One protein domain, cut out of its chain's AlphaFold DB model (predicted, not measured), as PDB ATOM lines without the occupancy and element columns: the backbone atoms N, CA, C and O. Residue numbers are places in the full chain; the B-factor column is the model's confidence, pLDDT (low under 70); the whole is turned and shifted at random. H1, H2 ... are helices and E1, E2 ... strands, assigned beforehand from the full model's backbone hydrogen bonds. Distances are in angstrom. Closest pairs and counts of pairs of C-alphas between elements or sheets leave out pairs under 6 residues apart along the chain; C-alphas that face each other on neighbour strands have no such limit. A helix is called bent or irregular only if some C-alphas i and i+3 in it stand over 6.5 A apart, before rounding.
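AT A GLANCE: This is residues 8 to 28 and 169 to 302 of the 303 residues of the protein "XamI restriction endonuclease" of Friedmanniella luteola (UniProt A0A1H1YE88). A strongly twisted five-strand sheet has helices H2 and H4 side by side over one face, while the long helix H1, helix H3 and the small hairpin E4 and E5 gather toward the E7 edge. The long unnamed stretch 180 to 198 lies toward the opposite edge, near E1. The printed part has 155 residues, with four named helices and seven named strands in the order H1 H2 E1 E2 E3 E4 E5 E6 H3 E7 H4; the larger sheet, E1 E2 E3 E6 E7, is mixed, and the class is mixed, helices and strands. The whole is compact, with a radius of gyration of the C-alphas of 15.8 A and spans of 43 by 37 by 29 A.

IN THESE COORDINATES: The larger sheet holds E1, residues 199 to 207, 15.7 A; E2, residues 216 to 223, 15.3 A; E3, residues 231 to 236, 16.3 A; E6, residues 264 to 270, 19.0 A; and E7, residues 288 to 291. E4, residues 242 to 244, and E5, residues 250 to 252, form the other sheet. H1, residues 8 to 28, runs 30.7 A from C-alpha 8 at (193.570, 129.217, 261.392). H2 is residues 169 to 179, 15.3 A, H3 residues 276 to 284, 12.5 A, and H4 residues 292 to 301, 14.5 A, ending with C-alpha 301 at (174.076, 134.406, 262.886). H1 and H4 are irregular: C-alphas 8 and 11 are 7.2 A apart, and C-alphas 293 and 296 are 8.7 A apart.

HOW THE PARTS SIT: E1, E2 and E3 form a meander, each strand the antiparallel neighbour of the one before; N 201 and O 221 are 2.8 A apart, N 222 and O 232 2.9 A. E1 bends by 109 degrees at residue 204, and E2 by 98 degrees at residue 219. E3 and E6 are parallel, with N 267 and O 233 2.9 A apart. E6, H3 and E7 make a strand-helix-strand unit, two parallel neighbour strands with a helix between, its crossover right-handed; N 290 and O 268 are 2.8 A apart. H2 and H4 on the same face make two layers, helices on one face of a sheet. H2 runs along E2 at a height over the sheet of 9.4 A. H2 and H4 touch, Leu 174 and Val 295 having the closest C-alphas at 7.0 A, at a shallow tilt of 33 degrees, only just short of steep, the same way. H1 touches H4 with residues 16 to 20 alone, the closest C-alphas being those of Ala 17 and His 293, 6.0 A. It touches H3 with residues 10 to 14 alone, the closest C-alphas being those of Trp 10 and Leu 276, 7.0 A. In the hairpin E4 and E5, N 243 and O 251 are 2.9 A apart; the closest C-alphas of E5 and H3 are those of Leu 250 and Tyr 278, 5.9 A. Every O i to N i+4 pair is within hydrogen-bond range in H2 and H3, 16 of 17 in H1 and 0 of 6 in H4, where 5 of 7 O i to N i+3 pairs are.

THE WHOLE: The C-alphas farthest apart are those of Gly 182 and Pro 246, 47.0 A. Residues 29 to 168 are not printed, and C-alphas 28 and 169 are 7.8 A apart across the cut. The links H2 to E1 and E5 to E6 are long. Mean pLDDT of the printed part is 88.9; residues 188 to 193 and 209 to 215 are under 70.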
ATOM      1  N   ALA A   8     192.968 129.994 262.476       96.75
ATOM      2  CA  ALA A   8     193.570 129.217 261.392       96.75
ATOM      3  C   ALA A   8     193.007 129.568 259.998       96.75
ATOM      4  O   ALA A   8     193.676 129.344 258.993       96.75
ATOM      5  N   ARG A   9     191.794 130.139 259.924       95.88
ATOM      6  CA  ARG A   9     191.134 130.516 258.663       95.88
ATOM      7  C   ARG A   9     191.395 131.960 258.242       95.88
ATOM      8  O   ARG A   9     191.180 132.283 257.081       95.88
ATOM      9  N   TRP A  10     191.903 132.812 259.135       97.56
ATOM     10  CA  TRP A  10     192.012 134.253 258.883       97.56
ATOM     11  C   TRP A  10     192.912 134.600 257.700       97.56
ATOM     12  O   TRP A  10     192.517 135.380 256.845       97.56
ATOM     13  N   ARG A  11     194.108 134.005 257.612       97.81
ATOM     14  CA  ARG A  11     195.020 134.251 256.481       97.81
ATOM     15  C   ARG A  11     194.424 133.781 255.144       97.81
ATOM     16  O   ARG A  11     194.391 134.596 254.226       97.81
ATOM     17  N   PRO A  12     193.906 132.539 255.025       98.00
ATOM     18  CA  PRO A  12     193.170 132.122 253.832       98.00
ATOM     19  C   PRO A  12     192.001 133.045 253.471       98.00
ATOM     20  O   PRO A  12     191.821 133.365 252.300       98.00
ATOM     21  N   ASP A  13     191.226 133.501 254.460       98.06
ATOM     22  CA  ASP A  13     190.091 134.393 254.218       98.06
ATOM     23  C   ASP A  13     190.527 135.782 253.731       98.06
ATOM     24  O   ASP A  13     189.879 136.329 252.846       98.06
ATOM     25  N   LEU A  14     191.636 136.334 254.238       98.06
ATOM     26  CA  LEU A  14     192.206 137.591 253.733       98.06
ATOM     27  C   LEU A  14     192.607 137.465 252.257       98.06
ATOM     28  O   LEU A  14     192.289 138.336 251.449       98.06
ATOM     29  N   THR A  15     193.254 136.357 251.884       98.19
ATOM     30  CA  THR A  15     193.594 136.075 250.481       98.19
ATOM     31  C   THR A  15     192.339 135.924 249.621       98.19
ATOM     32  O   THR A  15     192.263 136.504 248.541       98.19
ATOM     33  N   ALA A  16     191.331 135.191 250.094       98.19
ATOM     34  CA  ALA A  16     190.079 135.007 249.366       98.19
ATOM     35  C   ALA A  16     189.295 136.321 249.204       98.19
ATOM     36  O   ALA A  16     188.754 136.573 248.129       98.19
ATOM     37  N   ALA A  17     189.286 137.186 250.223       97.31
ATOM     38  CA  ALA A  17     188.669 138.507 250.154       97.31
ATOM     39  C   ALA A  17     189.361 139.403 249.115       97.31
ATOM     40  O   ALA A  17     188.685 140.104 248.360       97.31
ATOM     41  N   GLN A  18     190.695 139.345 249.033       97.50
ATOM     42  CA  GLN A  18     191.459 140.057 248.009       97.50
ATOM     43  C   GLN A  18     191.117 139.555 246.598       97.50
ATOM     44  O   GLN A  18     190.791 140.360 245.729       97.50
ATOM     45  N   LEU A  19     191.103 138.235 246.386       97.94
ATOM     46  CA  LEU A  19     190.742 137.639 245.093       97.94
ATOM     47  C   LEU A  19     189.298 137.967 244.682       97.94
ATOM     48  O   LEU A  19     189.036 138.267 243.517       97.94
ATOM     49  N   ALA A  20     188.358 137.944 245.630       96.75
ATOM     50  CA  ALA A  20     186.969 138.315 245.377       96.75
ATOM     51  C   ALA A  20     186.846 139.787 244.955       96.75
ATOM     52  O   ALA A  20     186.145 140.093 243.988       96.75
ATOM     53  N   PHE A  21     187.569 140.691 245.626       96.38
ATOM     54  CA  PHE A  21     187.611 142.101 245.247       96.38
ATOM     55  C   PHE A  21     188.220 142.307 243.855       96.38
ATOM     56  O   PHE A  21     187.663 143.061 243.060       96.38
ATOM     57  N   GLU A  22     189.319 141.627 243.525       96.81
ATOM     58  CA  GLU A  22     189.945 141.700 242.197       96.81
ATOM     59  C   GLU A  22     188.997 141.224 241.086       96.81
ATOM     60  O   GLU A  22     188.841 141.905 240.068       96.81
ATOM     61  N   ALA A  23     188.308 140.100 241.301       96.69
ATOM     62  CA  ALA A  23     187.322 139.569 240.362       96.69
ATOM     63  C   ALA A  23     186.137 140.531 240.161       96.69
ATOM     64  O   ALA A  23     185.714 140.787 239.026       96.69
ATOM     65  N   TRP A  24     185.627 141.113 241.251       96.62
ATOM     66  CA  TRP A  24     184.590 142.141 241.185       96.62
ATOM     67  C   TRP A  24     185.086 143.397 240.452       96.62
ATOM     68  O   TRP A  24     184.398 143.918 239.571       96.62
ATOM     69  N   TYR A  25     186.294 143.872 240.753       95.69
ATOM     70  CA  TYR A  25     186.856 145.078 240.150       95.69
ATOM     71  C   TYR A  25     187.028 144.918 238.634       95.69
ATOM     72  O   TYR A  25     186.680 145.819 237.866       95.69
ATOM     73  N   ALA A  26     187.493 143.746 238.189       96.19
ATOM     74  CA  ALA A  26     187.659 143.410 236.777       96.19
ATOM     75  C   ALA A  26     186.339 143.356 235.987       96.19
ATOM     76  O   ALA A  26     186.364 143.474 234.762       96.19
ATOM     77  N   THR A  27     185.199 143.212 236.665       95.88
ATOM     78  CA  THR A  27     183.870 143.101 236.050       95.88
ATOM     79  C   THR A  27     182.979 144.281 236.446       95.88
ATOM     80  O   THR A  27     182.893 145.263 235.706       95.88
ATOM     81  N   GLY A  28     182.359 144.226 237.626       94.81
ATOM     82  CA  GLY A  28     181.456 145.246 238.158       94.81
ATOM     83  C   GLY A  28     182.101 146.628 238.278       94.81
ATOM     84  O   GLY A  28     181.484 147.618 237.886       94.81
ATOM     85  N   HIS A 169     176.803 146.076 244.776       95.44
ATOM     86  CA  HIS A 169     177.195 144.670 244.696       95.44
ATOM     87  C   HIS A 169     176.946 143.930 246.018       95.44
ATOM     88  O   HIS A 169     176.211 142.943 246.038       95.44
ATOM     89  N   ARG A 170     177.463 144.451 247.136       95.12
ATOM     90  CA  ARG A 170     177.269 143.869 248.477       95.12
ATOM     91  C   ARG A 170     175.802 143.778 248.867       95.12
ATOM     92  O   ARG A 170     175.352 142.748 249.363       95.12
ATOM     93  N   ARG A 171     175.032 144.837 248.603       95.75
ATOM     94  CA  ARG A 171     173.585 144.844 248.852       95.75
ATOM     95  C   ARG A 171     172.870 143.783 248.032       95.75
ATOM     96  O   ARG A 171     171.975 143.139 248.561       95.75
ATOM     97  N   THR A 172     173.267 143.582 246.779       96.25
ATOM     98  CA  THR A 172     172.701 142.531 245.925       96.25
ATOM     99  C   THR A 172     173.012 141.149 246.493       96.25
ATOM    100  O   THR A 172     172.087 140.368 246.683       96.25
ATOM    101  N   LEU A 173     174.269 140.880 246.867       96.00
ATOM    102  CA  LEU A 173     174.669 139.611 247.487       96.00
ATOM    103  C   LEU A 173     173.863 139.302 248.758       96.00
ATOM    104  O   LEU A 173     173.320 138.209 248.904       96.00
ATOM    105  N   LEU A 174     173.769 140.274 249.669       97.56
ATOM    106  CA  LEU A 174     173.041 140.125 250.931       97.56
ATOM    107  C   LEU A 174     171.536 139.973 250.707       97.56
ATOM    108  O   LEU A 174     170.908 139.134 251.348       97.56
ATOM    109  N   ARG A 175     170.962 140.770 249.796       97.75
ATOM    110  CA  ARG A 175     169.545 140.697 249.434       97.75
ATOM    111  C   ARG A 175     169.203 139.313 248.903       97.75
ATOM    112  O   ARG A 175     168.325 138.678 249.471       97.75
ATOM    113  N   SER A 176     169.903 138.849 247.868       97.75
ATOM    114  CA  SER A 176     169.637 137.545 247.256       97.75
ATOM    115  C   SER A 176     169.736 136.430 248.290       97.75
ATOM    116  O   SER A 176     168.821 135.626 248.416       97.75
ATOM    117  N   TRP A 177     170.780 136.446 249.126       97.81
ATOM    118  CA  TRP A 177     170.947 135.433 250.167       97.81
ATOM    119  C   TRP A 177     169.778 135.375 251.167       97.81
ATOM    120  O   TRP A 177     169.392 134.280 251.591       97.81
ATOM    121  N   LEU A 178     169.236 136.538 251.550       97.75
ATOM    122  CA  LEU A 178     168.103 136.674 252.470       97.75
ATOM    123  C   LEU A 178     166.773 136.286 251.804       97.75
ATOM    124  O   LEU A 178     165.997 135.524 252.383       97.75
ATOM    125  N   GLU A 179     166.516 136.782 250.595       97.81
ATOM    126  CA  GLU A 179     165.284 136.515 249.840       97.81
ATOM    127  C   GLU A 179     165.151 135.028 249.482       97.81
ATOM    128  O   GLU A 179     164.077 134.456 249.668       97.81
ATOM    129  N   ASP A 180     166.254 134.363 249.121       97.31
ATOM    130  CA  ASP A 180     166.303 132.910 248.889       97.31
ATOM    131  C   ASP A 180     165.908 132.088 250.133       97.31
ATOM    132  O   ASP A 180     165.574 130.907 250.036       97.31
ATOM    133  N   ARG A 181     165.949 132.703 251.321       96.06
ATOM    134  CA  ARG A 181     165.570 132.106 252.613       96.06
ATOM    135  C   ARG A 181     164.214 132.591 253.122       96.06
ATOM    136  O   ARG A 181     163.861 132.332 254.269       96.06
ATOM    137  N   GLY A 182     163.447 133.278 252.279       96.25
ATOM    138  CA  GLY A 182     162.098 133.741 252.597       96.25
ATOM    139  C   GLY A 182     162.049 135.026 253.422       96.25
ATOM    140  O   GLY A 182     160.975 135.394 253.899       96.25
ATOM    141  N   TYR A 183     163.173 135.728 253.593       97.19
ATOM    142  CA  TYR A 183     163.155 137.046 254.216       97.19
ATOM    143  C   TYR A 183     162.632 138.099 253.241       97.19
ATOM    144  O   TYR A 183     162.956 138.094 252.056       97.19
ATOM    145  N   THR A 184     161.868 139.060 253.757       96.19
ATOM    146  CA  THR A 184     161.295 140.145 252.947       96.19
ATOM    147  C   THR A 184     161.964 141.487 253.232       96.19
ATOM    148  O   THR A 184     162.232 141.835 254.385       96.19
ATOM    149  N   GLN A 185     162.234 142.277 252.190       94.81
ATOM    150  CA  GLN A 185     162.779 143.620 252.378       94.81
ATOM    151  C   GLN A 185     161.669 144.588 252.814       94.81
ATOM    152  O   GLN A 185     160.672 144.760 252.114       94.81
ATOM    153  N   GLN A 186     161.870 145.299 253.923       90.88
ATOM    154  CA  GLN A 186     161.018 146.418 254.318       90.88
ATOM    155  C   GLN A 186     161.555 147.760 253.793       90.88
ATOM    156  O   GLN A 186     162.773 147.977 253.770       90.88
ATOM    157  N   PRO A 187     160.673 148.707 253.419       83.31
ATOM    158  CA  PRO A 187     161.072 150.072 253.089       83.31
ATOM    159  C   PRO A 187     161.581 150.806 254.339       83.31
ATOM    160  O   PRO A 187     161.091 150.574 255.442       83.31
ATOM    161  N   GLY A 188     162.557 151.707 254.182       66.56
ATOM    162  CA  GLY A 188     163.176 152.435 255.296       66.56
ATOM    163  C   GLY A 188     163.092 153.956 255.193       66.56
ATOM    164  O   GLY A 188     163.463 154.524 254.172       66.56
ATOM    165  N   THR A 189     162.687 154.614 256.287       57.06
ATOM    166  CA  THR A 189     162.913 156.045 256.565       57.06
ATOM    167  C   THR A 189     163.621 156.206 257.920       57.06
ATOM    168  O   THR A 189     163.684 155.267 258.711       57.06
ATOM    169  N   ARG A 190     164.205 157.390 258.172       50.97
ATOM    170  CA  ARG A 190     165.080 157.726 259.325       50.97
ATOM    171  C   ARG A 190     164.449 157.555 260.723       50.97
ATOM    172  O   ARG A 190     165.161 157.675 261.713       50.97
ATOM    173  N   SER A 191     163.148 157.294 260.809       52.16
ATOM    174  CA  SER A 191     162.410 156.982 262.036       52.16
ATOM    175  C   SER A 191     161.733 155.632 261.820       52.16
ATOM    176  O   SER A 191     161.041 155.464 260.815       52.16
ATOM    177  N   THR A 192     161.972 154.656 262.700       53.25
ATOM    178  CA  THR A 192     161.577 153.268 262.429       53.25
ATOM    179  C   THR A 192     160.682 152.673 263.512       53.25
ATOM    180  O   THR A 192     161.106 152.647 264.667       53.25
ATOM    181  N   PRO A 193     159.505 152.110 263.164       55.00
ATOM    182  CA  PRO A 193     158.900 151.034 263.949       55.00
ATOM    183  C   PRO A 193     159.802 149.784 263.942       55.00
ATOM    184  O   PRO A 193     160.724 149.674 263.132       55.00
ATOM    185  N   ALA A 194     159.542 148.836 264.845       74.38
ATOM    186  CA  ALA A 194     160.274 147.571 264.905       74.38
ATOM    187  C   ALA A 194     160.193 146.802 263.566       74.38
ATOM    188  O   ALA A 194     159.130 146.742 262.946       74.38
ATOM    189  N   LEU A 195     161.311 146.214 263.124       84.62
ATOM    190  CA  LEU A 195     161.332 145.267 262.004       84.62
ATOM    191  C   LEU A 195     160.435 144.066 262.325       84.62
ATOM    192  O   LEU A 195     160.445 143.563 263.449       84.62
ATOM    193  N   VAL A 196     159.686 143.596 261.331       89.62
ATOM    194  CA  VAL A 196     158.863 142.388 261.478       89.62
ATOM    195  C   VAL A 196     159.789 141.163 261.429       89.62
ATOM    196  O   VAL A 196     160.693 141.146 260.592       89.62
ATOM    197  N   PRO A 197     159.612 140.144 262.288       93.12
ATOM    198  CA  PRO A 197     160.352 138.886 262.173       93.12
ATOM    199  C   PRO A 197     160.281 138.301 260.755       93.12
ATOM    200  O   PRO A 197     159.222 138.316 260.131       93.12
ATOM    201  N   GLY A 198     161.403 137.805 260.232       95.12
ATOM    202  CA  GLY A 198     161.502 137.348 258.839       95.12
ATOM    203  C   GLY A 198     161.612 138.490 257.824       95.12
ATOM    204  O   GLY A 198     161.252 138.337 256.657       95.12
ATOM    205  N   SER A 199     162.097 139.657 258.252       94.81
ATOM    206  CA  SER A 199     162.319 140.791 257.358       94.81
ATOM    207  C   SER A 199     163.673 141.453 257.571       94.81
ATOM    208  O   SER A 199     164.330 141.278 258.600       94.81
ATOM    209  N   PHE A 200     164.102 142.219 256.575       94.50
ATOM    210  CA  PHE A 200     165.351 142.965 256.612       94.50
ATOM    211  C   PHE A 200     165.200 144.358 256.019       94.50
ATOM    212  O   PHE A 200     164.243 144.671 255.309       94.50
ATOM    213  N   ARG A 201     166.171 145.216 256.309       92.31
ATOM    214  CA  ARG A 201     166.204 146.588 255.823       92.31
ATOM    215  C   ARG A 201     167.629 147.075 255.715       92.31
ATOM    216  O   ARG A 201     168.418 146.946 256.644       92.31
ATOM    217  N   PHE A 202     167.938 147.690 254.588       92.12
ATOM    218  CA  PHE A 202     169.217 148.350 254.413       92.12
ATOM    219  C   PHE A 202     169.205 149.781 254.969       92.12
ATOM    220  O   PHE A 202     168.201 150.489 254.875       92.12
ATOM    221  N   GLY A 203     170.351 150.202 255.497       80.25
ATOM    222  CA  GLY A 203     170.607 151.504 256.100       80.25
ATOM    223  C   GLY A 203     171.302 152.522 255.187       80.25
ATOM    224  O   GLY A 203     171.306 152.357 253.959       80.25
ATOM    225  N   PRO A 204     171.849 153.608 255.779       79.00
ATOM    226  CA  PRO A 204     172.288 153.712 257.180       79.00
ATOM    227  C   PRO A 204     171.140 153.877 258.187       79.00
ATOM    228  O   PRO A 204     170.241 154.697 257.982       79.00
ATOM    229  N   GLN A 205     171.174 153.105 259.274       78.81
ATOM    230  CA  GLN A 205     170.231 153.220 260.388       78.81
ATOM    231  C   GLN A 205     170.960 153.217 261.725       78.81
ATOM    232  O   GLN A 205     171.849 152.399 261.946       78.81
ATOM    233  N   ARG A 206     170.501 154.070 262.640       79.81
ATOM    234  CA  ARG A 206     170.942 154.056 264.027       79.81
ATOM    235  C   ARG A 206     170.013 153.178 264.861       79.81
ATOM    236  O   ARG A 206     168.819 153.452 264.952       79.81
ATOM    237  N   VAL A 207     170.565 152.132 265.464       76.94
ATOM    238  CA  VAL A 207     169.859 151.210 266.357       76.94
ATOM    239  C   VAL A 207     170.205 151.548 267.791       76.94
ATOM    240  O   VAL A 207     171.344 151.355 268.210       76.94
ATOM    241  N   GLU A 208     169.228 152.027 268.553       76.38
ATOM    242  CA  GLU A 208     169.384 152.223 269.994       76.38
ATOM    243  C   GLU A 208     169.188 150.881 270.737       76.38
ATOM    244  O   GLU A 208     168.176 150.208 270.516       76.38
ATOM    245  N   PRO A 209     170.140 150.453 271.592       69.75
ATOM    246  CA  PRO A 209     170.019 149.224 272.379       69.75
ATOM    247  C   PRO A 209     168.847 149.280 273.367       69.75
ATOM    248  O   PRO A 209     168.590 150.325 273.967       69.75
ATOM    249  N   ALA A 210     168.172 148.149 273.610       65.69
ATOM    250  CA  ALA A 210     167.031 148.110 274.535       65.69
ATOM    251  C   ALA A 210     167.419 148.389 275.999       65.69
ATOM    252  O   ALA A 210     166.635 148.967 276.745       65.69
ATOM    253  N   ALA A 211     168.634 148.012 276.404       64.56
ATOM    254  CA  ALA A 211     169.142 148.217 277.760       64.56
ATOM    255  C   ALA A 211     169.624 149.659 278.038       64.56
ATOM    256  O   ALA A 211     170.217 149.921 279.084       64.56
ATOM    257  N   GLY A 212     169.404 150.593 277.106       59.31
ATOM    258  CA  GLY A 212     170.072 151.891 277.107       59.31
ATOM    259  C   GLY A 212     171.534 151.778 276.659       59.31
ATOM    260  O   GLY A 212     172.174 150.731 276.757       59.31
ATOM    261  N   GLY A 213     172.075 152.853 276.090       63.25
ATOM    262  CA  GLY A 213     173.429 152.867 275.537       63.25
ATOM    263  C   GLY A 213     173.573 153.857 274.388       63.25
ATOM    264  O   GLY A 213     172.669 154.637 274.112       63.25
ATOM    265  N   ARG A 214     174.731 153.844 273.719       64.06
ATOM    266  CA  ARG A 214     174.906 154.578 272.459       64.06
ATOM    267  C   ARG A 214     174.422 153.720 271.295       64.06
ATOM    268  O   ARG A 214     174.822 152.562 271.194       64.06
ATOM    269  N   GLY A 215     173.644 154.330 270.406       69.88
ATOM    270  CA  GLY A 215     173.200 153.705 269.171       69.88
ATOM    271  C   GLY A 215     174.333 153.159 268.298       69.88
ATOM    272  O   GLY A 215     175.421 153.734 268.221       69.88
ATOM    273  N   LEU A 216     174.047 152.037 267.643       79.06
ATOM    274  CA  LEU A 216     174.881 151.392 266.635       79.06
ATOM    275  C   LEU A 216     174.446 151.858 265.245       79.06
ATOM    276  O   LEU A 216     173.267 151.765 264.918       79.06
ATOM    277  N   GLU A 217     175.385 152.299 264.414       84.44
ATOM    278  CA  GLU A 217     175.120 152.505 262.988       84.44
ATOM    279  C   GLU A 217     175.217 151.165 262.254       84.44
ATOM    280  O   GLU A 217     176.199 150.437 262.405       84.44
ATOM    281  N   ALA A 218     174.200 150.841 261.464       88.38
ATOM    282  CA  ALA A 218     174.134 149.612 260.690       88.38
ATOM    283  C   ALA A 218     173.789 149.896 259.224       88.38
ATOM    284  O   ALA A 218     172.911 150.711 258.913       88.38
ATOM    285  N   ASP A 219     174.457 149.179 258.323       92.06
ATOM    286  CA  ASP A 219     174.201 149.196 256.880       92.06
ATOM    287  C   ASP A 219     173.114 148.186 256.483       92.06
ATOM    288  O   ASP A 219     172.440 148.368 255.468       92.06
ATOM    289  N   LEU A 220     172.898 147.149 257.297       93.56
ATOM    290  CA  LEU A 220     171.816 146.178 257.144       93.56
ATOM    291  C   LEU A 220     171.318 145.723 258.517       93.56
ATOM    292  O   LEU A 220     172.099 145.320 259.377       93.56
ATOM    293  N   LEU A 221     170.002 145.749 258.691       92.94
ATOM    294  CA  LEU A 221     169.299 145.165 259.821       92.94
ATOM    295  C   LEU A 221     168.465 143.980 259.357       92.94
ATOM    296  O   LEU A 221     167.751 144.080 258.361       92.94
ATOM    297  N   VAL A 222     168.513 142.886 260.108       93.88
ATOM    298  CA  VAL A 222     167.719 141.682 259.852       93.88
ATOM    299  C   VAL A 222     167.030 141.267 261.143       93.88
ATOM    300  O   VAL A 222     167.700 141.037 262.148       93.88
ATOM    301  N   ALA A 223     165.702 141.176 261.125       93.12
ATOM    302  CA  ALA A 223     164.918 140.599 262.210       93.12
ATOM    303  C   ALA A 223     164.701 139.109 261.914       93.12
ATOM    304  O   ALA A 223     163.963 138.783 260.978       93.12
ATOM    305  N   PRO A 224     165.341 138.191 262.660       93.69
ATOM    306  CA  PRO A 224     165.210 136.761 262.408       93.69
ATOM    307  C   PRO A 224     163.764 136.271 262.531       93.69
ATOM    308  O   PRO A 224     162.993 136.803 263.325       93.69
ATOM    309  N   ALA A 225     163.393 135.246 261.759       89.69
ATOM    310  CA  ALA A 225     162.058 134.640 261.839       89.69
ATOM    311  C   ALA A 225     161.901 133.659 263.022       89.69
ATOM    312  O   ALA A 225     160.787 133.408 263.478       89.69
ATOM    313  N   GLY A 226     163.008 133.078 263.501       83.00
ATOM    314  CA  GLY A 226     163.023 132.001 264.498       83.00
ATOM    315  C   GLY A 226     163.490 132.417 265.898       83.00
ATOM    316  O   GLY A 226     163.531 133.593 266.247       83.00
ATOM    317  N   ARG A 227     163.895 131.428 266.712       71.25
ATOM    318  CA  ARG A 227     164.376 131.597 268.106       71.25
ATOM    319  C   ARG A 227     165.806 132.173 268.215       71.25
ATOM    320  O   ARG A 227     166.568 131.780 269.095       71.25
ATOM    321  N   GLY A 228     166.182 133.048 267.285       74.38
ATOM    322  CA  GLY A 228     167.491 133.698 267.213       74.38
ATOM    323  C   GLY A 228     167.569 134.991 268.038       74.38
ATOM    324  O   GLY A 228     166.678 135.262 268.848       74.38
ATOM    325  N   PRO A 229     168.620 135.817 267.843       82.56
ATOM    326  CA  PRO A 229     168.628 137.172 268.388       82.56
ATOM    327  C   PRO A 229     167.407 137.947 267.879       82.56
ATOM    328  O   PRO A 229     166.904 137.685 266.791       82.56
ATOM    329  N   ARG A 230     166.940 138.944 268.631       88.62
ATOM    330  CA  ARG A 230     165.840 139.807 268.170       88.62
ATOM    331  C   ARG A 230     166.220 140.560 266.894       88.62
ATOM    332  O   ARG A 230     165.368 140.815 266.048       88.62
ATOM    333  N   LEU A 231     167.487 140.948 266.781       89.62
ATOM    334  CA  LEU A 231     167.993 141.740 265.672       89.62
ATOM    335  C   LEU A 231     169.446 141.369 265.373       89.62
ATOM    336  O   LEU A 231     170.271 141.281 266.283       89.62
ATOM    337  N   VAL A 232     169.764 141.199 264.094       92.88
ATOM    338  CA  VAL A 232     171.136 141.127 263.587       92.88
ATOM    339  C   VAL A 232     171.439 142.436 262.865       92.88
ATOM    340  O   VAL A 232     170.703 142.831 261.963       92.88
ATOM    341  N   ALA A 233     172.509 143.115 263.271       92.19
ATOM    342  CA  ALA A 233     172.966 144.363 262.672       92.19
ATOM    343  C   ALA A 233     174.336 144.160 262.026       92.19
ATOM    344  O   ALA A 233     175.306 143.836 262.716       92.19
ATOM    345  N   LEU A 234     174.411 144.364 260.712       94.31
ATOM    346  CA  LEU A 234     175.656 144.351 259.962       94.31
ATOM    347  C   LEU A 234     176.157 145.779 259.758       94.31
ATOM    348  O   LEU A 234     175.412 146.651 259.303       94.31
ATOM    349  N   GLN A 235     177.436 145.979 260.047       92.75
ATOM    350  CA  GLN A 235     178.160 147.210 259.759       92.75
ATOM    351  C   GLN A 235     179.275 146.907 258.758       92.75
ATOM    352  O   GLN A 235     180.140 146.068 259.014       92.75
ATOM    353  N   GLU A 236     179.260 147.575 257.612       93.56
ATOM    354  CA  GLU A 236     180.304 147.432 256.605       93.56
ATOM    355  C   GLU A 236     181.581 148.145 257.047       93.56
ATOM    356  O   GLU A 236     181.540 149.271 257.546       93.56
ATOM    357  N   VAL A 237     182.729 147.509 256.817       93.94
ATOM    358  CA  VAL A 237     184.036 148.128 257.057       93.94
ATOM    359  C   VAL A 237     184.620 148.608 255.734       93.94
ATOM    360  O   VAL A 237     184.877 147.819 254.821       93.94
ATOM    361  N   TRP A 238     184.845 149.916 255.631       91.94
ATOM    362  CA  TRP A 238     185.453 150.556 254.468       91.94
ATOM    363  C   TRP A 238     186.863 151.068 254.780       91.94
ATOM    364  O   TRP A 238     187.135 151.444 255.919       91.94
ATOM    365  N   PRO A 239     187.747 151.228 253.773       91.62
ATOM    366  CA  PRO A 239     189.073 151.821 253.979       91.62
ATOM    367  C   PRO A 239     189.033 153.192 254.671       91.62
ATOM    368  O   PRO A 239     189.881 153.508 255.499       91.62
ATOM    369  N   ARG A 240     188.003 154.005 254.386       90.25
ATOM    370  CA  ARG A 240     187.809 155.312 255.037       90.25
ATOM    371  C   ARG A 240     187.565 155.203 256.546       90.25
ATOM    372  O   ARG A 240     187.821 156.171 257.248       90.25
ATOM    373  N   ASP A 241     187.073 154.064 257.030       90.44
ATOM    374  CA  ASP A 241     186.774 153.827 258.445       90.44
ATOM    375  C   ASP A 241     188.032 153.399 259.215       90.44
ATOM    376  O   ASP A 241     188.013 153.301 260.443       90.44
ATOM    377  N   LEU A 242     189.140 153.186 258.500       94.12
ATOM    378  CA  LEU A 242     190.407 152.696 259.015       94.12
ATOM    379  C   LEU A 242     191.495 153.771 258.908       94.12
ATOM    380  O   LEU A 242     191.422 154.723 258.118       94.12
ATOM    381  N   ARG A 243     192.514 153.632 259.749       94.62
ATOM    382  CA  ARG A 243     193.748 154.416 259.717       94.62
ATOM    383  C   ARG A 243     194.915 153.526 260.116       94.62
ATOM    384  O   ARG A 243     194.735 152.581 260.874       94.62
ATOM    385  N   VAL A 244     196.104 153.882 259.659       94.12
ATOM    386  CA  VAL A 244     197.345 153.289 260.153       94.12
ATOM    387  C   VAL A 244     197.777 154.069 261.395       94.12
ATOM    388  O   VAL A 244     197.705 155.302 261.413       94.12
ATOM    389  N   ASP A 245     198.114 153.370 262.472       92.62
ATOM    390  CA  ASP A 245     198.635 153.978 263.694       92.62
ATOM    391  C   ASP A 245     200.157 154.254 263.596       92.62
ATOM    392  O   ASP A 245     200.791 153.868 262.613       92.62
ATOM    393  N   PRO A 246     200.777 154.933 264.582       95.06
ATOM    394  CA  PRO A 246     202.221 155.201 264.558       95.06
ATOM    395  C   PRO A 246     203.116 153.952 264.521       95.06
ATOM    396  O   PRO A 246     204.292 154.071 264.191       95.06
ATOM    397  N   HIS A 247     202.581 152.774 264.850       91.06
ATOM    398  CA  HIS A 247     203.293 151.496 264.824       91.06
ATOM    399  C   HIS A 247     203.070 150.731 263.512       91.06
ATOM    400  O   HIS A 247     203.506 149.589 263.389       91.06
ATOM    401  N   GLY A 248     202.394 151.335 262.529       90.56
ATOM    402  CA  GLY A 248     202.124 150.709 261.239       90.56
ATOM    403  C   GLY A 248     200.939 149.740 261.243       90.56
ATOM    404  O   GLY A 248     200.728 149.065 260.239       90.56
ATOM    405  N   ARG A 249     200.154 149.671 262.325       91.75
ATOM    406  CA  ARG A 249     199.020 148.744 262.455       91.75
ATOM    407  C   ARG A 249     197.731 149.374 261.951       91.75
ATOM    408  O   ARG A 249     197.474 150.563 262.180       91.75
ATOM    409  N   LEU A 250     196.889 148.580 261.294       93.31
ATOM    410  CA  LEU A 250     195.592 149.037 260.814       93.31
ATOM    411  C   LEU A 250     194.550 149.017 261.938       93.31
ATOM    412  O   LEU A 250     194.163 147.972 262.452       93.31
ATOM    413  N   VAL A 251     194.047 150.195 262.295       92.25
ATOM    414  CA  VAL A 251     193.102 150.376 263.402       92.25
ATOM    415  C   VAL A 251     191.864 151.154 262.952       92.25
ATOM    416  O   VAL A 251     191.934 151.967 262.021       92.25
ATOM    417  N   PRO A 252     190.701 150.961 263.599       91.38
ATOM    418  CA  PRO A 252     189.520 151.747 263.284       91.38
ATOM    419  C   PRO A 252     189.728 153.224 263.658       91.38
ATOM    420  O   PRO A 252     190.331 153.562 264.680       91.38
ATOM    421  N   ARG A 253     189.190 154.136 262.841       90.62
ATOM    422  CA  ARG A 253     189.164 155.577 263.151       90.62
ATOM    423  C   ARG A 253     188.280 155.884 264.349       90.62
ATOM    424  O   ARG A 253     188.601 156.776 265.129       90.62
ATOM    425  N   VAL A 254     187.181 155.147 264.479       84.56
ATOM    426  CA  VAL A 254     186.242 155.242 265.594       84.56
ATOM    427  C   VAL A 254     186.211 153.888 266.301       84.56
ATOM    428  O   VAL A 254     185.859 152.900 265.659       84.56
ATOM    429  N   PRO A 255     186.565 153.812 267.596       81.12
ATOM    430  CA  PRO A 255     186.530 152.556 268.336       81.12
ATOM    431  C   PRO A 255     185.136 151.925 268.322       81.12
ATOM    432  O   PRO A 255     184.138 152.607 268.587       81.12
ATOM    433  N   LEU A 256     185.071 150.617 268.071       78.12
ATOM    434  CA  LEU A 256     183.840 149.853 268.227       78.12
ATOM    435  C   LEU A 256     183.583 149.668 269.721       78.12
ATOM    436  O   LEU A 256     184.370 149.059 270.435       78.12
ATOM    437  N   ARG A 257     182.478 150.218 270.224       72.00
ATOM    438  CA  ARG A 257     182.100 150.034 271.632       72.00
ATOM    439  C   ARG A 257     181.283 148.753 271.803       72.00
ATOM    440  O   ARG A 257     180.547 148.402 270.883       72.00
ATOM    441  N   PRO A 258     181.357 148.049 272.941       71.44
ATOM    442  CA  PRO A 258     180.491 146.901 273.210       71.44
ATOM    443  C   PRO A 258     179.003 147.268 273.082       71.44
ATOM    444  O   PRO A 258     178.609 148.374 273.450       71.44
ATOM    445  N   VAL A 259     178.181 146.352 272.559       74.94
ATOM    446  CA  VAL A 259     176.714 146.480 272.610       74.94
ATOM    447  C   VAL A 259     176.228 145.719 273.834       74.94
ATOM    448  O   VAL A 259     176.351 144.501 273.884       74.94
ATOM    449  N   ALA A 260     175.669 146.425 274.813       70.56
ATOM    450  CA  ALA A 260     175.099 145.820 276.015       70.56
ATOM    451  C   ALA A 260     173.616 145.441 275.810       70.56
ATOM    452  O   ALA A 260     172.768 145.794 276.618       70.56
ATOM    453  N   ASP A 261     173.282 144.764 274.707       79.19
ATOM    454  CA  ASP A 261     171.928 144.254 274.441       79.19
ATOM    455  C   ASP A 261     172.030 142.801 273.952       79.19
ATOM    456  O   ASP A 261     172.448 142.574 272.816       79.19
ATOM    457  N   PRO A 262     171.659 141.806 274.782       78.62
ATOM    458  CA  PRO A 262     171.741 140.393 274.408       78.62
ATOM    459  C   PRO A 262     170.781 140.013 273.269       78.62
ATOM    460  O   PRO A 262     170.966 138.979 272.631       78.62
ATOM    461  N   GLY A 263     169.766 140.837 272.985       84.69
ATOM    462  CA  GLY A 263     168.870 140.667 271.845       84.69
ATOM    463  C   GLY A 263     169.416 141.243 270.536       84.69
ATOM    464  O   GLY A 263     168.816 140.999 269.488       84.69
ATOM    465  N   LEU A 264     170.523 141.994 270.566       87.06
ATOM    466  CA  LEU A 264     171.141 142.616 269.396       87.06
ATOM    467  C   LEU A 264     172.493 141.969 269.089       87.06
ATOM    468  O   LEU A 264     173.484 142.174 269.786       87.06
ATOM    469  N   ARG A 265     172.559 141.243 267.975       90.06
ATOM    470  CA  ARG A 265     173.806 140.674 267.469       90.06
ATOM    471  C   ARG A 265     174.428 141.606 266.438       90.06
ATOM    472  O   ARG A 265     173.947 141.701 265.312       90.06
ATOM    473  N   ARG A 266     175.520 142.274 266.806       90.62
ATOM    474  CA  ARG A 266     176.338 143.047 265.862       90.62
ATOM    475  C   ARG A 266     177.342 142.147 265.147       90.62
ATOM    476  O   ARG A 266     178.059 141.398 265.806       90.62
ATOM    477  N   LEU A 267     177.444 142.300 263.830       94.38
ATOM    478  CA  LEU A 267     178.464 141.687 262.982       94.38
ATOM    479  C   LEU A 267     179.112 142.751 262.093       94.38
ATOM    480  O   LEU A 267     178.443 143.679 261.640       94.38
ATOM    481  N   LEU A 268     180.405 142.608 261.814       95.31
ATOM    482  CA  LEU A 268     181.045 143.368 260.739       95.31
ATOM    483  C   LEU A 268     180.883 142.628 259.407       95.31
ATOM    484  O   LEU A 268     180.959 141.401 259.377       95.31
ATOM    485  N   LEU A 269     180.698 143.360 258.309       96.38
ATOM    486  CA  LEU A 269     180.878 142.833 256.956       96.38
ATOM    487  C   LEU A 269     182.262 143.248 256.455       96.38
ATOM    488  O   LEU A 269     182.517 144.439 256.244       96.38
ATOM    489  N   LEU A 270     183.150 142.268 256.290       97.06
ATOM    490  CA  LEU A 270     184.537 142.488 255.887       97.06
ATOM    491  C   LEU A 270     184.752 142.119 254.418       97.06
ATOM    492  O   LEU A 270     184.331 141.057 253.959       97.06
ATOM    493  N   GLY A 271     185.448 143.006 253.708       95.38
ATOM    494  CA  GLY A 271     186.025 142.751 252.389       95.38
ATOM    495  C   GLY A 271     187.553 142.777 252.453       95.38
ATOM    496  O   GLY A 271     188.150 142.425 253.467       95.38
ATOM    497  N   ASN A 272     188.195 143.269 251.398       94.38
ATOM    498  CA  ASN A 272     189.656 143.298 251.260       94.38
ATOM    499  C   ASN A 272     190.369 144.455 251.996       94.38
ATOM    500  O   ASN A 272     191.564 144.659 251.815       94.38
ATOM    501  N   ALA A 273     189.650 145.254 252.784       92.56
ATOM    502  CA  ALA A 273     190.190 146.476 253.384       92.56
ATOM    503  C   ALA A 273     190.986 146.251 254.683       92.56
ATOM    504  O   ALA A 273     191.529 147.215 255.214       92.56
ATOM    505  N   VAL A 274     190.991 145.034 255.229       96.25
ATOM    506  CA  VAL A 274     191.504 144.716 256.573       96.25
ATOM    507  C   VAL A 274     192.729 143.806 256.514       96.25
ATOM    508  O   VAL A 274     192.962 143.143 255.507       96.25
ATOM    509  N   ASP A 275     193.488 143.746 257.606       95.69
ATOM    510  CA  ASP A 275     194.659 142.882 257.764       95.69
ATOM    511  C   ASP A 275     194.525 141.949 258.981       95.69
ATOM    512  O   ASP A 275     193.502 141.916 259.666       95.69
ATOM    513  N   LEU A 276     195.558 141.142 259.237       96.12
ATOM    514  CA  LEU A 276     195.548 140.167 260.327       96.12
ATOM    515  C   LEU A 276     195.471 140.828 261.711       96.12
ATOM    516  O   LEU A 276     194.758 140.326 262.578       96.12
ATOM    517  N   ASP A 277     196.179 141.939 261.900       94.25
ATOM    518  CA  ASP A 277     196.203 142.691 263.154       94.25
ATOM    519  C   ASP A 277     194.816 143.242 263.481       94.25
ATOM    520  O   ASP A 277     194.343 143.120 264.611       94.25
ATOM    521  N   TYR A 278     194.119 143.767 262.471       95.06
ATOM    522  CA  TYR A 278     192.743 144.209 262.613       95.06
ATOM    523  C   TYR A 278     191.837 143.069 263.093       95.06
ATOM    524  O   TYR A 278     191.042 143.270 264.013       95.06
ATOM    525  N   LEU A 279     191.947 141.870 262.503       96.31
ATOM    526  CA  LEU A 279     191.144 140.709 262.910       96.31
ATOM    527  C   LEU A 279     191.450 140.275 264.350       96.31
ATOM    528  O   LEU A 279     190.524 139.963 265.099       96.31
ATOM    529  N   GLN A 280     192.726 140.286 264.745       94.62
ATOM    530  CA  GLN A 280     193.155 139.974 266.110       94.62
ATOM    531  C   GLN A 280     192.539 140.939 267.124       94.62
ATOM    532  O   GLN A 280     191.920 140.487 268.088       94.62
ATOM    533  N   ASP A 281     192.642 142.245 266.874       92.62
ATOM    534  CA  ASP A 281     192.080 143.267 267.758       92.62
ATOM    535  C   ASP A 281     190.555 143.111 267.879       92.62
ATOM    536  O   ASP A 281     190.006 143.114 268.982       92.62
ATOM    537  N   ARG A 282     189.846 142.909 266.757       93.06
ATOM    538  CA  ARG A 282     188.384 142.712 266.777       93.06
ATOM    539  C   ARG A 282     187.983 141.452 267.541       93.06
ATOM    540  O   ARG A 282     187.009 141.489 268.291       93.06
ATOM    541  N   ALA A 283     188.724 140.356 267.382       93.69
ATOM    542  CA  ALA A 283     188.459 139.121 268.113       93.69
ATOM    543  C   ALA A 283     188.665 139.300 269.629       93.69
ATOM    544  O   ALA A 283     187.835 138.831 270.408       93.69
ATOM    545  N   GLN A 284     189.712 140.021 270.047       91.44
ATOM    546  CA  GLN A 284     189.960 140.353 271.459       91.44
ATOM    547  C   GLN A 284     188.861 141.247 272.051       91.44
ATOM    548  O   GLN A 284     188.486 141.084 273.209       91.44
ATOM    549  N   GLU A 285     188.291 142.143 271.245       89.50
ATOM    550  CA  GLU A 285     187.131 142.966 271.611       89.50
ATOM    551  C   GLU A 285     185.801 142.181 271.629       89.50
ATOM    552  O   GLU A 285     184.744 142.755 271.901       89.50
ATOM    553  N   GLY A 286     185.822 140.880 271.312       89.38
ATOM    554  CA  GLY A 286     184.625 140.044 271.222       89.38
ATOM    555  C   GLY A 286     183.730 140.382 270.026       89.38
ATOM    556  O   GLY A 286     182.556 140.010 270.008       89.38
ATOM    557  N   VAL A 287     184.255 141.096 269.027       91.00
ATOM    558  CA  VAL A 287     183.544 141.420 267.791       91.00
ATOM    559  C   VAL A 287     183.699 140.269 266.801       91.00
ATOM    560  O   VAL A 287     184.768 139.689 266.633       91.00
ATOM    561  N   ASP A 288     182.599 139.933 266.139       94.50
ATOM    562  CA  ASP A 288     182.524 138.871 265.142       94.50
ATOM    563  C   ASP A 288     182.151 139.461 263.779       94.50
ATOM    564  O   ASP A 288     181.685 140.603 263.679       94.50
ATOM    565  N   TRP A 289     182.365 138.695 262.716       96.81
ATOM    566  CA  TRP A 289     182.203 139.197 261.358       96.81
ATOM    567  C   TRP A 289     181.800 138.123 260.362       96.81
ATOM    568  O   TRP A 289     181.982 136.924 260.579       96.81
ATOM    569  N   ILE A 290     181.284 138.594 259.234       97.38
ATOM    570  CA  ILE A 290     181.034 137.828 258.023       97.38
ATOM    571  C   ILE A 290     181.947 138.369 256.931       97.38
ATOM    572  O   ILE A 290     182.162 139.578 256.824       97.38
ATOM    573  N   TRP A 291     182.470 137.469 256.110       97.50
ATOM    574  CA  TRP A 291     183.223 137.842 254.924       97.50
ATOM    575  C   TRP A 291     182.308 138.014 253.715       97.50
ATOM    576  O   TRP A 291     181.410 137.203 253.490       97.50
ATOM    577  N   GLU A 292     182.587 139.016 252.886       95.44
ATOM    578  CA  GLU A 292     181.892 139.243 251.614       95.44
ATOM    579  C   GLU A 292     181.949 138.015 250.688       95.44
ATOM    580  O   GLU A 292     180.941 137.649 250.091       95.44
ATOM    581  N   HIS A 293     183.078 137.299 250.638       96.31
ATOM    582  CA  HIS A 293     183.217 136.066 249.846       96.31
ATOM    583  C   HIS A 293     182.554 134.831 250.483       96.31
ATOM    584  O   HIS A 293     182.529 133.767 249.870       96.31
ATOM    585  N   ARG A 294     182.021 134.941 251.709       95.62
ATOM    586  CA  ARG A 294     181.355 133.855 252.455       95.62
ATOM    587  C   ARG A 294     180.067 134.330 253.126       95.62
ATOM    588  O   ARG A 294     179.830 134.078 254.306       95.62
ATOM    589  N   VAL A 295     179.179 134.948 252.349       95.38
ATOM    590  CA  VAL A 295     177.857 135.400 252.831       95.38
ATOM    591  C   VAL A 295     177.056 134.270 253.500       95.38
ATOM    592  O   VAL A 295     176.316 134.521 254.445       95.38
ATOM    593  N   ALA A 296     177.262 133.012 253.089       95.56
ATOM    594  CA  ALA A 296     176.627 131.834 253.686       95.56
ATOM    595  C   ALA A 296     176.859 131.668 255.198       95.56
ATOM    596  O   ALA A 296     176.026 131.065 255.877       95.56
ATOM    597  N   ASP A 297     177.935 132.240 255.743       95.81
ATOM    598  CA  ASP A 297     178.189 132.250 257.183       95.81
ATOM    599  C   ASP A 297     177.097 132.992 257.978       95.81
ATOM    600  O   ASP A 297     176.967 132.766 259.182       95.81
ATOM    601  N   LEU A 298     176.273 133.830 257.330       93.62
ATOM    602  CA  LEU A 298     175.120 134.483 257.961       93.62
ATOM    603  C   LEU A 298     174.135 133.496 258.585       93.62
ATOM    604  O   LEU A 298     173.504 133.842 259.579       93.62
ATOM    605  N   ALA A 299     174.055 132.255 258.098       93.25
ATOM    606  CA  ALA A 299     173.231 131.221 258.726       93.25
ATOM    607  C   ALA A 299     173.629 130.980 260.198       93.25
ATOM    608  O   ALA A 299     172.794 130.776 261.078       93.25
ATOM    609  N   GLN A 300     174.923 131.099 260.511       92.94
ATOM    610  CA  GLN A 300     175.449 130.957 261.874       92.94
ATOM    611  C   GLN A 300     175.127 132.176 262.762       92.94
ATOM    612  O   GLN A 300     175.353 132.162 263.982       92.94
ATOM    613  N   ALA A 301     174.592 133.249 262.168       89.81
ATOM    614  CA  ALA A 301     174.076 134.406 262.886       89.81
ATOM    615  C   ALA A 301     172.689 134.152 263.511       89.81
ATOM    616  O   ALA A 301     172.274 134.934 264.370       89.81
ATOM    617  N   GLY A 302     172.028 133.045 263.147       86.94
ATOM    618  CA  GLY A 302     170.630 132.760 263.479       86.94
ATOM    619  C   GLY A 302     169.655 133.321 262.442       86.94
ATOM    620  O   GLY A 302     168.558 133.726 262.823       86.94
TER     621      GLY A 302